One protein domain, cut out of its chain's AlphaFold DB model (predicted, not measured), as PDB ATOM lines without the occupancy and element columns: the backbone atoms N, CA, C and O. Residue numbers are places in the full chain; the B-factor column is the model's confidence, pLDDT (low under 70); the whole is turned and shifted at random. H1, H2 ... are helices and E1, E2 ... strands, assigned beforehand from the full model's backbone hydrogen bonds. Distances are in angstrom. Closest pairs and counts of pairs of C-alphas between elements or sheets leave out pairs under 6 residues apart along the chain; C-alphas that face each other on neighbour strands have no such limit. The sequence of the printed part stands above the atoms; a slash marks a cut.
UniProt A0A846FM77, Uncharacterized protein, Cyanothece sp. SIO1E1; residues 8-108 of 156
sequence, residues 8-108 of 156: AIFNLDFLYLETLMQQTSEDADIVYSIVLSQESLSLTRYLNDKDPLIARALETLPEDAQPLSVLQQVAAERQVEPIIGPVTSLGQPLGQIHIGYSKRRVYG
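Overview. This is residues 8 to 108 of the 156 residues of an uncharacterized protein of Cyanothece sp. SIO1E1 (UniProt A0A846FM77). A twisted sheet of four strands is the middle of three layers, helices on both faces of the sheet: the long helix H1 runs along one face, and H3 lies slantwise over the other, with H2 packed on H3. The short H4 lies off the sheet, after E4. The printed part has 101 residues, with four named helices and four named strands that follow along the chain as H1 E1 E2 H2 H3 E3 E4 H4; the sheet's order is E2 E1 E4 E3, all antiparallel, and the class is mixed, helices and strands. The whole is compact, with a radius of gyration of the C-alphas of 14.0 A and spans of 42 by 33 by 18 A.

Along the chain. H1, residues 8 to 26, begins at C-alpha 8 (-48.170, 48.668, 67.590) and is 28.2 A long. E1, residues 30 to 37, is 20.8 A long; E2 is residues 42 to 47. H2 is residues 52 to 60 and H3 residues 67 to 75. E3, residues 80 to 89, is 27.6 A long, and E4, residues 92 to 102, is 30.6 A. H4, residues 104 to 108, ends at C-alpha 108 (-32.047, 50.134, 24.517).

Arrangement. E1 and E2 form a hairpin, with N 33 and O 46 2.9 A apart. E1 and E4 are antiparallel at 160 degrees, with N 34 and O 98 2.9 A apart. E3 and E4 form a hairpin, with N 83 and O 99 2.8 A apart. These N and O pairs are within hydrogen-bond range. H1 is on the sheet at a height of 7.7 A; its closest C-alphas to E2 are Met 21 and Tyr 46, 6.0 A. H3, on the opposite face, has a height of 9.0 A. H2 and H3 touch, Ala 57 and Val 70 having the closest C-alphas, 5.7 A, at a steep tilt of 52 degrees, opposite ways. H4 is not on the sheet. In H1, H2, H3 and H4 every O i to N i+4 pair is within hydrogen-bond range.

Size, cuts and confidence. The C-alphas farthest apart, Ala 8 and Gly 108, are 46.0 A apart. The printed part has no cut and no long link. Mean pLDDT of the printed part is 81.9; residues 8 to 13 and 105 to 108 are under 70.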
ATOM      1  N   ALA A   8     -49.571  48.264  67.514       46.75
ATOM      2  CA  ALA A   8     -48.170  48.668  67.590       46.75
ATOM      3  C   ALA A   8     -47.225  47.866  66.671       46.75
ATOM      4  O   ALA A   8     -46.226  48.431  66.233       46.75
ATOM      5  N   ILE A   9     -47.528  46.596  66.359       47.50
ATOM      6  CA  ILE A   9     -46.734  45.788  65.410       47.50
ATOM      7  C   ILE A   9     -46.969  46.316  63.988       47.50
ATOM      8  O   ILE A   9     -46.023  46.696  63.308       47.50
ATOM      9  N   PHE A  10     -48.238  46.530  63.621       55.88
ATOM     10  CA  PHE A  10     -48.617  47.101  62.324       55.88
ATOM     11  C   PHE A  10     -48.013  48.486  62.047       55.88
ATOM     12  O   PHE A  10     -47.631  48.757  60.914       55.88
ATOM     13  N   ASN A  11     -47.911  49.365  63.051       55.66
ATOM     14  CA  ASN A  11     -47.313  50.695  62.865       55.66
ATOM     15  C   ASN A  11     -45.798  50.645  62.613       55.66
ATOM     16  O   ASN A  11     -45.283  51.428  61.814       55.66
ATOM     17  N   LEU A  12     -45.084  49.739  63.289       55.69
ATOM     18  CA  LEU A  12     -43.643  49.550  63.093       55.69
ATOM     19  C   LEU A  12     -43.364  48.916  61.725       55.69
ATOM     20  O   LEU A  12     -42.452  49.343  61.017       55.69
ATOM     21  N   ASP A  13     -44.225  47.984  61.320       67.19
ATOM     22  CA  ASP A  13     -44.192  47.371  59.997       67.19
ATOM     23  C   ASP A  13     -44.510  48.393  58.894       67.19
ATOM     24  O   ASP A  13     -43.885  48.363  57.841       67.19
ATOM     25  N   PHE A  14     -45.410  49.355  59.125       73.75
ATOM     26  CA  PHE A  14     -45.781  50.335  58.097       73.75
ATOM     27  C   PHE A  14     -44.627  51.267  57.710       73.75
ATOM     28  O   PHE A  14     -44.395  51.480  56.522       73.75
ATOM     29  N   LEU A  15     -43.868  51.775  58.691       76.44
ATOM     30  CA  LEU A  15     -42.677  52.601  58.429       76.44
ATOM     31  C   LEU A  15     -41.600  51.817  57.668       76.44
ATOM     32  O   LEU A  15     -40.922  52.359  56.790       76.44
ATOM     33  N   TYR A  16     -41.453  50.530  57.984       78.25
ATOM     34  CA  TYR A  16     -40.551  49.642  57.261       78.25
ATOM     35  C   TYR A  16     -41.003  49.440  55.807       78.25
ATOM     36  O   TYR A  16     -40.214  49.630  54.880       78.25
ATOM     37  N   LEU A  17     -42.284  49.127  55.596       80.19
ATOM     38  CA  LEU A  17     -42.862  48.959  54.265       80.19
ATOM     39  C   LEU A  17     -42.779  50.249  53.434       80.19
ATOM     40  O   LEU A  17     -42.498  50.189  52.240       80.19
ATOM     41  N   GLU A  18     -42.974  51.412  54.053       80.19
ATOM     42  CA  GLU A  18     -42.813  52.717  53.405       80.19
ATOM     43  C   GLU A  18     -41.359  52.965  52.989       80.19
ATOM     44  O   GLU A  18     -41.102  53.355  51.851       80.19
ATOM     45  N   THR A  19     -40.398  52.654  53.864       82.12
ATOM     46  CA  THR A  19     -38.964  52.750  53.545       82.12
ATOM     47  C   THR A  19     -38.594  51.834  52.379       82.12
ATOM     48  O   THR A  19     -37.869  52.245  51.473       82.12
ATOM     49  N   LEU A  20     -39.133  50.613  52.356       79.81
ATOM     50  CA  LEU A  20     -38.940  49.673  51.255       79.81
ATOM     51  C   LEU A  20     -39.507  50.231  49.941       79.81
ATOM     52  O   LEU A  20     -38.843  50.165  48.907       79.81
ATOM     53  N   MET A  21     -40.699  50.840  49.972       84.50
ATOM     54  CA  MET A  21     -41.268  51.505  48.793       84.50
ATOM     55  C   MET A  21     -40.401  52.681  48.333       84.50
ATOM     56  O   MET A  21     -40.133  52.802  47.136       84.50
ATOM     57  N   GLN A  22     -39.904  53.495  49.265       84.25
ATOM     58  CA  GLN A  22     -39.016  54.614  48.961       84.25
ATOM     59  C   GLN A  22     -37.739  54.136  48.260       84.25
ATOM     60  O   GLN A  22     -37.394  54.668  47.208       84.25
ATOM     61  N   GLN A  23     -37.093  53.084  48.764       82.06
ATOM     62  CA  GLN A  23     -35.912  52.495  48.124       82.06
ATOM     63  C   GLN A  23     -36.223  51.984  46.713       82.06
ATOM     64  O   GLN A  23     -35.465  52.240  45.781       82.06
ATOM     65  N   THR A  24     -37.368  51.320  46.522       80.44
ATOM     66  CA  THR A  24     -37.777  50.870  45.180       80.44
ATOM     67  C   THR A  24     -38.109  52.024  44.232       80.44
ATOM     68  O   THR A  24     -38.015  51.856  43.021       80.44
ATOM     69  N   SER A  25     -38.468  53.201  44.753       81.81
ATOM     70  CA  SER A  25     -38.747  54.382  43.930       81.81
ATOM     71  C   SER A  25     -37.495  55.057  43.366       81.81
ATOM     72  O   SER A  25     -37.579  55.774  42.368       81.81
ATOM     73  N   GLU A  26     -36.335  54.827  43.986       83.75
ATOM     74  CA  GLU A  26     -35.059  55.417  43.569       83.75
ATOM     75  C   GLU A  26     -34.449  54.691  42.363       83.75
ATOM     76  O   GLU A  26     -33.726  55.303  41.572       83.75
ATOM     77  N   ASP A  27     -34.768  53.405  42.187       80.62
ATOM     78  CA  ASP A  27     -34.344  52.631  41.026       80.62
ATOM     79  C   ASP A  27     -35.253  52.927  39.829       80.62
ATOM     80  O   ASP A  27     -36.437  52.594  39.780       80.62
ATOM     81  N   ALA A  28     -34.665  53.553  38.817       78.06
ATOM     82  CA  ALA A  28     -35.392  54.012  37.651       78.06
ATOM     83  C   ALA A  28     -35.737  52.882  36.652       78.06
ATOM     84  O   ALA A  28     -36.399  53.158  35.645       78.06
ATOM     85  N   ASP A  29     -35.290  51.646  36.903       86.31
ATOM     86  CA  ASP A  29     -35.725  50.442  36.185       86.31
ATOM     87  C   ASP A  29     -36.924  49.752  36.847       86.31
ATOM     88  O   ASP A  29     -37.543  48.880  36.229       86.31
ATOM     89  N   ILE A  30     -37.313  50.166  38.056       89.38
ATOM     90  CA  ILE A  30     -38.530  49.686  38.708       89.38
ATOM     91  C   ILE A  30     -39.745  50.461  38.177       89.38
ATOM     92  O   ILE A  30     -39.825  51.692  38.219       89.38
ATOM     93  N   VAL A  31     -40.719  49.706  37.672       91.75
ATOM     94  CA  VAL A  31     -41.987  50.207  37.118       91.75
ATOM     95  C   VAL A  31     -43.060  50.253  38.204       91.75
ATOM     96  O   VAL A  31     -43.833  51.206  38.293       91.75
ATOM     97  N   TYR A  32     -43.099  49.223  39.048       92.06
ATOM     98  CA  TYR A  32     -43.987  49.163  40.201       92.06
ATOM     99  C   TYR A  32     -43.387  48.329  41.329       92.06
ATOM    100  O   TYR A  32     -42.560  47.444  41.099       92.06
ATOM    101  N   SER A  33     -43.886  48.567  42.537       90.62
ATOM    102  CA  SER A  33     -43.684  47.700  43.692       90.62
ATOM    103  C   SER A  33     -44.990  47.602  44.477       90.62
ATOM    104  O   SER A  33     -45.709  48.591  44.615       90.62
ATOM    105  N   ILE A  34     -45.353  46.422  44.960       89.69
ATOM    106  CA  ILE A  34     -46.528  46.230  45.815       89.69
ATOM    107  C   ILE A  34     -46.224  45.192  46.879       89.69
ATOM    108  O   ILE A  34     -45.658  44.141  46.590       89.69
ATOM    109  N   VAL A  35     -46.636  45.482  48.107       87.31
ATOM    110  CA  VAL A  35     -46.594  44.527  49.209       87.31
ATOM    111  C   VAL A  35     -48.006  44.037  49.472       87.31
ATOM    112  O   VAL A  35     -48.920  44.827  49.715       87.31
ATOM    113  N   LEU A  36     -48.173  42.724  49.416       86.50
ATOM    114  CA  LEU A  36     -49.403  42.012  49.705       86.50
ATOM    115  C   LEU A  36     -49.293  41.339  51.070       86.50
ATOM    116  O   LEU A  36     -48.239  40.803  51.411       86.50
ATOM    117  N   SER A  37     -50.383  41.334  51.832       85.44
ATOM    118  CA  SER A  37     -50.506  40.536  53.050       85.44
ATOM    119  C   SER A  37     -50.598  39.041  52.727       85.44
ATOM    120  O   SER A  37     -50.766  38.644  51.570       85.44
ATOM    121  N   GLN A  38     -50.575  38.191  53.756       83.69
ATOM    122  CA  GLN A  38     -50.854  36.754  53.604       83.69
ATOM    123  C   GLN A  38     -52.226  36.460  52.963       83.69
ATOM    124  O   GLN A  38     -52.403  35.434  52.312       83.69
ATOM    125  N   GLU A  39     -53.182  37.378  53.100       83.81
ATOM    126  CA  GLU A  39     -54.526  37.289  52.515       83.81
ATOM    127  C   GLU A  39     -54.604  37.920  51.113       83.81
ATOM    128  O   GLU A  39     -55.690  38.114  50.573       83.81
ATOM    129  N   SER A  40     -53.458  38.246  50.504       81.88
ATOM    130  CA  SER A  40     -53.361  38.932  49.206       81.88
ATOM    131  C   SER A  40     -53.967  40.344  49.185       81.88
ATOM    132  O   SER A  40     -54.298  40.867  48.121       81.88
ATOM    133  N   LEU A  41     -54.093  40.991  50.349       83.50
ATOM    134  CA  LEU A  41     -54.536  42.383  50.445       83.50
ATOM    135  C   LEU A  41     -53.347  43.329  50.261       83.50
ATOM    136  O   LEU A  41     -52.305  43.143  50.882       83.50
ATOM    137  N   SER A  42     -53.504  44.365  49.436       84.69
ATOM    138  CA  SER A  42     -52.474  45.395  49.243       84.69
ATOM    139  C   SER A  42     -52.236  46.166  50.541       84.69
ATOM    140  O   SER A  42     -53.102  46.930  50.962       84.69
ATOM    141  N   LEU A  43     -51.048  46.019  51.129       83.81
ATOM    142  CA  LEU A  43     -50.616  46.769  52.312       83.81
ATOM    143  C   LEU A  43     -50.045  48.134  51.920       83.81
ATOM    144  O   LEU A  43     -50.451  49.162  52.454       83.81
ATOM    145  N   THR A  44     -49.141  48.147  50.942       87.12
ATOM    146  CA  THR A  44     -48.567  49.368  50.367       87.12
ATOM    147  C   THR A  44     -48.193  49.148  48.908       87.12
ATOM    148  O   THR A  44     -48.035  48.006  48.468       87.12
ATOM    149  N   ARG A  45     -48.066  50.236  48.145       88.62
ATOM    150  CA  ARG A  45     -47.661  50.188  46.742       88.62
ATOM    151  C   ARG A  45     -46.890  51.430  46.321       88.62
ATOM    152  O   ARG A  45     -47.145  52.529  46.805       88.62
ATOM    153  N   TYR A  46     -46.058  51.240  45.313       89.50
ATOM    154  CA  TYR A  46     -45.396  52.266  44.534       89.50
ATOM    155  C   TYR A  46     -45.696  52.051  43.046       89.50
ATOM    156  O   TYR A  46     -45.640  50.928  42.537       89.50
ATOM    157  N   LEU A  47     -46.013  53.141  42.352       89.31
ATOM    158  CA  LEU A  47     -46.200  53.189  40.905       89.31
ATOM    159  C   LEU A  47     -45.287  54.278  40.357       89.31
ATOM    160  O   LEU A  47     -45.385  55.427  40.785       89.31
ATOM    161  N   ASN A  48     -44.434  53.926  39.401       89.69
ATOM    162  CA  ASN A  48     -43.614  54.905  38.707       89.69
ATOM    163  C   ASN A  48     -44.461  55.605  37.636       89.69
ATOM    164  O   ASN A  48     -44.535  55.154  36.495       89.69
ATOM    165  N   ASP A  49     -45.118  56.702  38.003       86.31
ATOM    166  CA  ASP A  49     -45.973  57.507  37.118       86.31
ATOM    167  C   ASP A  49     -45.234  58.094  35.901       86.31
ATOM    168  O   ASP A  49     -45.857  58.435  34.893       86.31
ATOM    169  N   LYS A  50     -43.900  58.161  35.962       86.56
ATOM    170  CA  LYS A  50     -43.034  58.567  34.848       86.56
ATOM    171  C   LYS A  50     -42.762  57.430  33.863       86.56
ATOM    172  O   LYS A  50     -42.311  57.709  32.748       86.56
ATOM    173  N   ASP A  51     -42.994  56.168  34.238       88.44
ATOM    174  CA  ASP A  51     -42.839  55.053  33.308       88.44
ATOM    175  C   ASP A  51     -44.006  55.042  32.297       88.44
ATOM    176  O   ASP A  51     -45.179  55.029  32.689       88.44
ATOM    177  N   PRO A  52     -43.730  55.005  30.979       88.25
ATOM    178  CA  PRO A  52     -44.780  55.026  29.968       88.25
ATOM    179  C   PRO A  52     -45.767  53.850  30.041       88.25
ATOM    180  O   PRO A  52     -46.870  53.973  29.511       88.25
ATOM    181  N   LEU A  53     -45.389  52.703  30.617       89.25
ATOM    182  CA  LEU A  53     -46.292  51.563  30.805       89.25
ATOM    183  C   LEU A  53     -47.335  51.865  31.883       89.25
ATOM    184  O   LEU A  53     -48.511  51.573  31.674       89.25
ATOM    185  N   ILE A  54     -46.926  52.506  32.983       89.56
ATOM    186  CA  ILE A  54     -47.850  52.965  34.028       89.56
ATOM    187  C   ILE A  54     -48.787  54.031  33.466       89.56
ATOM    188  O   ILE A  54     -50.001  53.893  33.594       89.56
ATOM    189  N   ALA A  55     -48.246  55.047  32.787       89.25
ATOM    190  CA  ALA A  55     -49.052  56.123  32.207       89.25
ATOM    191  C   ALA A  55     -50.130  55.583  31.249       89.25
ATOM    192  O   ALA A  55     -51.303  55.923  31.373       89.25
ATOM    193  N   ARG A  56     -49.762  54.655  30.355       88.75
ATOM    194  CA  ARG A  56     -50.717  54.013  29.434       88.75
ATOM    195  C   ARG A  56     -51.765  53.176  30.156       88.75
ATOM    196  O   ARG A  56     -52.926  53.192  29.756       88.75
ATOM    197  N   ALA A  57     -51.377  52.429  31.187       87.62
ATOM    198  CA  ALA A  57     -52.326  51.630  31.957       87.62
ATOM    199  C   ALA A  57     -53.354  52.527  32.667       87.62
ATOM    200  O   ALA A  57     -54.546  52.232  32.626       87.62
ATOM    201  N   LEU A  58     -52.913  53.659  33.225       87.62
ATOM    202  CA  LEU A  58     -53.793  54.656  33.844       87.62
ATOM    203  C   LEU A  58     -54.744  55.325  32.835       87.62
ATOM    204  O   LEU A  58     -55.881  55.603  33.186       87.62
ATOM    205  N   GLU A  59     -54.312  55.548  31.591       87.25
ATOM    206  CA  GLU A  59     -55.167  56.097  30.521       87.25
ATOM    207  C   GLU A  59     -56.187  55.087  29.971       87.25
ATOM    208  O   GLU A  59     -57.246  55.470  29.476       87.25
ATOM    209  N   THR A  60     -55.849  53.795  29.994       86.19
ATOM    210  CA  THR A  60     -56.687  52.738  29.401       86.19
ATOM    211  C   THR A  60     -57.778  52.274  30.360       86.19
ATOM    212  O   THR A  60     -58.830  51.793  29.928       86.19
ATOM    213  N   LEU A  61     -57.517  52.372  31.662       84.00
ATOM    214  CA  LEU A  61     -58.444  51.939  32.691       84.00
ATOM    215  C   LEU A  61     -59.472  53.035  33.016       84.00
ATOM    216  O   LEU A  61     -59.159  54.222  32.940       84.00
ATOM    217  N   PRO A  62     -60.704  52.650  33.391       82.81
ATOM    218  CA  PRO A  62     -61.684  53.583  33.939       82.81
ATOM    219  C   PRO A  62     -61.122  54.371  35.133       82.81
ATOM    220  O   PRO A  62     -60.336  53.828  35.906       82.81
ATOM    221  N   GLU A  63     -61.569  55.615  35.342       78.00
ATOM    222  CA  GLU A  63     -61.157  56.418  36.512       78.00
ATOM    223  C   GLU A  63     -61.488  55.738  37.855       78.00
ATOM    224  O   GLU A  63     -60.815  55.984  38.854       78.00
ATOM    225  N   ASP A  64     -62.500  54.867  37.889       80.69
ATOM    226  CA  ASP A  64     -62.911  54.086  39.060       80.69
ATOM    227  C   ASP A  64     -62.224  52.713  39.158       80.69
ATOM    228  O   ASP A  64     -62.543  51.913  40.047       80.69
ATOM    229  N   ALA A  65     -61.267  52.419  38.273       77.56
ATOM    230  CA  ALA A  65     -60.532  51.170  38.311       77.56
ATOM    231  C   ALA A  65     -59.761  51.025  39.623       77.56
ATOM    232  O   ALA A  65     -59.105  51.944  40.121       77.56
ATOM    233  N   GLN A  66     -59.796  49.813  40.175       79.00
ATOM    234  CA  GLN A  66     -59.021  49.524  41.365       79.00
ATOM    235  C   GLN A  66     -57.527  49.644  41.035       79.00
ATOM    236  O   GLN A  66     -57.080  49.129  40.010       79.00
ATOM    237  N   PRO A  67     -56.708  50.243  41.911       72.44
ATOM    238  CA  PRO A  67     -55.274  50.387  41.662       72.44
ATOM    239  C   PRO A  67     -54.539  49.063  41.407       72.44
ATOM    240  O   PRO A  67     -53.525  49.031  40.715       72.44
ATOM    241  N   LEU A  68     -55.062  47.952  41.938       79.69
ATOM    242  CA  LEU A  68     -54.537  46.616  41.673       79.69
ATOM    243  C   LEU A  68     -54.735  46.192  40.206       79.69
ATOM    244  O   LEU A  68     -53.913  45.458  39.668       79.69
ATOM    245  N   SER A  69     -55.777  46.687  39.533       83.81
ATOM    246  CA  SER A  69     -56.028  46.432  38.111       83.81
ATOM    247  C   SER A  69     -54.956  47.065  37.220       83.81
ATOM    248  O   SER A  69     -54.519  46.430  36.264       83.81
ATOM    249  N   VAL A  70     -54.466  48.261  37.578       84.62
ATOM    250  CA  VAL A  70     -53.330  48.916  36.898       84.62
ATOM    251  C   VAL A  70     -52.095  48.021  36.979       84.62
ATOM    252  O   VAL A  70     -51.453  47.738  35.971       84.62
ATOM    253  N   LEU A  71     -51.799  47.511  38.177       86.06
ATOM    254  CA  LEU A  71     -50.660  46.627  38.416       86.06
ATOM    255  C   LEU A  71     -50.772  45.310  37.649       86.06
ATOM    256  O   LEU A  71     -49.795  44.875  37.051       86.06
ATOM    257  N   GLN A  72     -51.952  44.690  37.631       85.75
ATOM    258  CA  GLN A  72     -52.185  43.450  36.886       85.75
ATOM    259  C   GLN A  72     -52.001  43.641  35.379       85.75
ATOM    260  O   GLN A  72     -51.413  42.782  34.723       85.75
ATOM    261  N   GLN A  73     -52.464  44.769  34.836       88.12
ATOM    262  CA  GLN A  73     -52.269  45.097  33.428       88.12
ATOM    263  C   GLN A  73     -50.783  45.290  33.105       88.12
ATOM    264  O   GLN A  73     -50.284  44.712  32.144       88.12
ATOM    265  N   VAL A  74     -50.066  46.054  33.930       90.06
ATOM    266  CA  VAL A  74     -48.639  46.341  33.725       90.06
ATOM    267  C   VAL A  74     -47.790  45.081  33.900       90.06
ATOM    268  O   VAL A  74     -46.876  44.845  33.117       90.06
ATOM    269  N   ALA A  75     -48.108  44.232  34.879       87.88
ATOM    270  CA  ALA A  75     -47.421  42.961  35.104       87.88
ATOM    271  C   ALA A  75     -47.595  41.965  33.942       87.88
ATOM    272  O   ALA A  75     -46.774  41.065  33.780       87.88
ATOM    273  N   ALA A  76     -48.647  42.113  33.128       89.81
ATOM    274  CA  ALA A  76     -48.874  41.291  31.942       89.81
ATOM    275  C   ALA A  76     -48.060  41.751  30.713       89.81
ATOM    276  O   ALA A  76     -48.013  41.043  29.700       89.81
ATOM    277  N   GLU A  77     -47.412  42.918  30.772       89.81
ATOM    278  CA  GLU A  77     -46.607  43.435  29.670       89.81
ATOM    279  C   GLU A  77     -45.308  42.642  29.506       89.81
ATOM    280  O   GLU A  77     -44.526  42.472  30.438       89.81
ATOM    281  N   ARG A  78     -44.987  42.234  28.269       86.56
ATOM    282  CA  ARG A  78     -43.753  41.472  27.964       86.56
ATOM    283  C   ARG A  78     -42.456  42.199  28.336       86.56
ATOM    284  O   ARG A  78     -41.393  41.583  28.394       86.56
ATOM    285  N   GLN A  79     -42.534  43.515  28.506       88.12
ATOM    286  CA  GLN A  79     -41.408  44.373  28.856       88.12
ATOM    287  C   GLN A  79     -41.171  44.457  30.367       88.12
ATOM    288  O   GLN A  79     -40.190  45.082  30.759       88.12
ATOM    289  N   VAL A  80     -42.018  43.831  31.186       90.19
ATOM    290  CA  VAL A  80     -41.908  43.821  32.644       90.19
ATOM    291  C   VAL A  80     -41.525  42.420  33.115       90.19
ATOM    292  O   VAL A  80     -42.152  41.437  32.728       90.19
ATOM    293  N   GLU A  81     -40.473  42.319  33.925       90.38
ATOM    294  CA  GLU A  81     -40.132  41.090  34.646       90.38
ATOM    295  C   GLU A  81     -40.625  41.194  36.093       90.38
ATOM    296  O   GLU A  81     -40.183  42.098  36.809       90.38
ATOM    297  N   PRO A  82     -41.512  40.295  36.548       89.06
ATOM    298  CA  PRO A  82     -41.930  40.265  37.937       89.06
ATOM    299  C   PRO A  82     -40.891  39.549  38.808       89.06
ATOM    300  O   PRO A  82     -40.477  38.427  38.519       89.06
ATOM    301  N   ILE A  83     -40.532  40.167  39.928       88.25
ATOM    302  CA  ILE A  83     -39.789  39.550  41.026       88.25
ATOM    303  C   ILE A  83     -40.725  39.451  42.226       88.25
ATOM    304  O   ILE A  83     -41.354  40.438  42.601       88.25
ATOM    305  N   ILE A  84     -40.825  38.259  42.811       89.88
ATOM    306  CA  ILE A  84     -41.679  37.986  43.969       89.88
ATOM    307  C   ILE A  84     -40.796  37.484  45.104       89.88
ATOM    308  O   ILE A  84     -40.008  36.558  44.908       89.88
ATOM    309  N   GLY A  85     -40.931  38.091  46.280       85.94
ATOM    310  CA  GLY A  85     -40.178  37.713  47.472       85.94
ATOM    311  C   GLY A  85     -41.056  37.701  48.722       85.94
ATOM    312  O   GLY A  85     -42.044  38.437  48.777       85.94
ATOM    313  N   PRO A  86     -40.734  36.874  49.729       85.44
ATOM    314  CA  PRO A  86     -41.399  36.954  51.021       85.44
ATOM    315  C   PRO A  86     -41.035  38.268  51.722       85.44
ATOM    316  O   PRO A  86     -39.909  38.750  51.611       85.44
ATOM    317  N   VAL A  87     -41.982  38.824  52.474       79.50
ATOM    318  CA  VAL A  87     -41.722  39.907  53.427       79.50
ATOM    319  C   VAL A  87     -41.964  39.360  54.820       79.50
ATOM    320  O   VAL A  87     -43.068  38.908  55.136       79.50
ATOM    321  N   THR A  88     -40.928  39.389  55.645       79.75
ATOM    322  CA  THR A  88     -40.987  39.068  57.070       79.75
ATOM    323  C   THR A  88     -40.725  40.336  57.881       79.75
ATOM    324  O   THR A  88     -40.185  41.306  57.363       79.75
ATOM    325  N   SER A  89     -41.145  40.358  59.141       72.12
ATOM    326  CA  SER A  89     -40.762  41.370  60.127       72.12
ATOM    327  C   SER A  89     -40.640  40.686  61.477       72.12
ATOM    328  O   SER A  89     -41.532  39.939  61.877       72.12
ATOM    329  N   LEU A  90     -39.501  40.862  62.150       74.44
ATOM    330  CA  LEU A  90     -39.212  40.220  63.441       74.44
ATOM    331  C   LEU A  90     -39.451  38.692  63.430       74.44
ATOM    332  O   LEU A  90     -39.930  38.109  64.403       74.44
ATOM    333  N   GLY A  91     -39.150  38.037  62.303       72.81
ATOM    334  CA  GLY A  91     -39.366  36.601  62.100       72.81
ATOM    335  C   GLY A  91     -40.820  36.185  61.838       72.81
ATOM    336  O   GLY A  91     -41.077  34.998  61.635       72.81
ATOM    337  N   GLN A  92     -41.773  37.120  61.805       74.69
ATOM    338  CA  GLN A  92     -43.158  36.858  61.420       74.69
ATOM    339  C   GLN A  92     -43.375  37.145  59.928       74.69
ATOM    340  O   GLN A  92     -42.959  38.196  59.440       74.69
ATOM    341  N   PRO A  93     -44.023  36.244  59.170       79.88
ATOM    342  CA  PRO A  93     -44.366  36.513  57.780       79.88
ATOM    343  C   PRO A  93     -45.436  37.605  57.697       79.88
ATOM    344  O   PRO A  93     -46.529  37.447  58.234       79.88
ATOM    345  N   LEU A  94     -45.156  38.692  56.984       79.44
ATOM    346  CA  LEU A  94     -46.129  39.749  56.693       79.44
ATOM    347  C   LEU A  94     -46.856  39.495  55.369       79.44
ATOM    348  O   LEU A  94     -48.032  39.827  55.229       79.44
ATOM    349  N   GLY A  95     -46.174  38.852  54.419       86.12
ATOM    350  CA  GLY A  95     -46.742  38.465  53.134       86.12
ATOM    351  C   GLY A  95     -45.689  38.428  52.034       86.12
ATOM    352  O   GLY A  95     -44.655  37.778  52.200       86.12
ATOM    353  N   GLN A  96     -45.960  39.078  50.903       87.69
ATOM    354  CA  GLN A  96     -45.100  39.041  49.716       87.69
ATOM    355  C   GLN A  96     -44.926  40.427  49.103       87.69
ATOM    356  O   GLN A  96     -45.873  41.206  49.029       87.69
ATOM    357  N   ILE A  97     -43.727  40.714  48.612       87.81
ATOM    358  CA  ILE A  97     -43.445  41.868  47.764       87.81
ATOM    359  C   ILE A  97     -43.398  41.417  46.308       87.81
ATOM    360  O   ILE A  97     -42.809  40.387  45.985       87.81
ATOM    361  N   HIS A  98     -44.019  42.199  45.434       90.94
ATOM    362  CA  HIS A  98     -43.967  42.040  43.991       90.94
ATOM    363  C   HIS A  98     -43.339  43.296  43.400       90.94
ATOM    364  O   HIS A  98     -43.873  44.391  43.573       90.94
ATOM    365  N   ILE A  99     -42.245  43.133  42.666       90.44
ATOM    366  CA  ILE A  99     -41.524  44.224  42.009       90.44
ATOM    367  C   ILE A  99     -41.539  43.970  40.505       90.44
ATOM    368  O   ILE A  99     -41.180  42.882  40.061       90.44
ATOM    369  N   GLY A 100     -41.967  44.955  39.719       91.44
ATOM    370  CA  GLY A 100     -41.932  44.892  38.260       91.44
ATOM    371  C   GLY A 100     -40.740  45.661  37.705       91.44
ATOM    372  O   GLY A 100     -40.706  46.885  37.823       91.44
ATOM    373  N   TYR A 101     -39.800  44.968  37.064       89.69
ATOM    374  CA  TYR A 101     -38.624  45.578  36.437       89.69
ATOM    375  C   TYR A 101     -38.810  45.775  34.933       89.69
ATOM    376  O   TYR A 101     -39.193  44.849  34.216       89.69
ATOM    377  N   SER A 102     -38.481  46.963  34.431       88.19
ATOM    378  CA  SER A 102     -38.513  47.291  33.008       88.19
ATOM    379  C   SER A 102     -37.304  46.706  32.286       88.19
ATOM    380  O   SER A 102     -36.158  47.066  32.545       88.19
ATOM    381  N   LYS A 103     -37.538  45.879  31.268       85.38
ATOM    382  CA  LYS A 103     -36.472  45.397  30.371       85.38
ATOM    383  C   LYS A 103     -36.052  46.443  29.331       85.38
ATOM    384  O   LYS A 103     -35.150  46.193  28.531       85.38
ATOM    385  N   ARG A 104     -36.710  47.608  29.274       75.19
ATOM    386  CA  ARG A 104     -36.534  48.580  28.178       75.19
ATOM    387  C   ARG A 104     -35.122  49.162  28.115       75.19
ATOM    388  O   ARG A 104     -34.617  49.323  27.006       75.19
ATOM    389  N   ARG A 105     -34.470  49.433  29.253       64.25
ATOM    390  CA  ARG A 105     -33.081  49.935  29.258       64.25
ATOM    391  C   ARG A 105     -32.086  48.881  28.800       64.25
ATOM    392  O   ARG A 105     -31.269  49.169  27.930       64.25
ATOM    393  N   VAL A 106     -32.258  47.645  29.266       61.94
ATOM    394  CA  VAL A 106     -31.440  46.495  28.852       61.94
ATOM    395  C   VAL A 106     -31.471  46.311  27.328       61.94
ATOM    396  O   VAL A 106     -30.435  46.083  26.710       61.94
ATOM    397  N   TYR A 107     -32.631  46.476  26.681       55.94
ATOM    398  CA  TYR A 107     -32.730  46.392  25.215       55.94
ATOM    399  C   TYR A 107     -32.305  47.674  24.476       55.94
ATOM    400  O   TYR A 107     -31.829  47.593  23.339       55.94
ATOM    401  N   GLY A 108     -32.453  48.849  25.093       52.28
ATOM    402  CA  GLY A 108     -32.047  50.134  24.517       52.28
ATOM    403  C   GLY A 108     -30.539  50.218  24.276       52.28
ATOM    404  O   GLY A 108     -30.116  50.588  23.177       52.28
TER     405      GLY A 108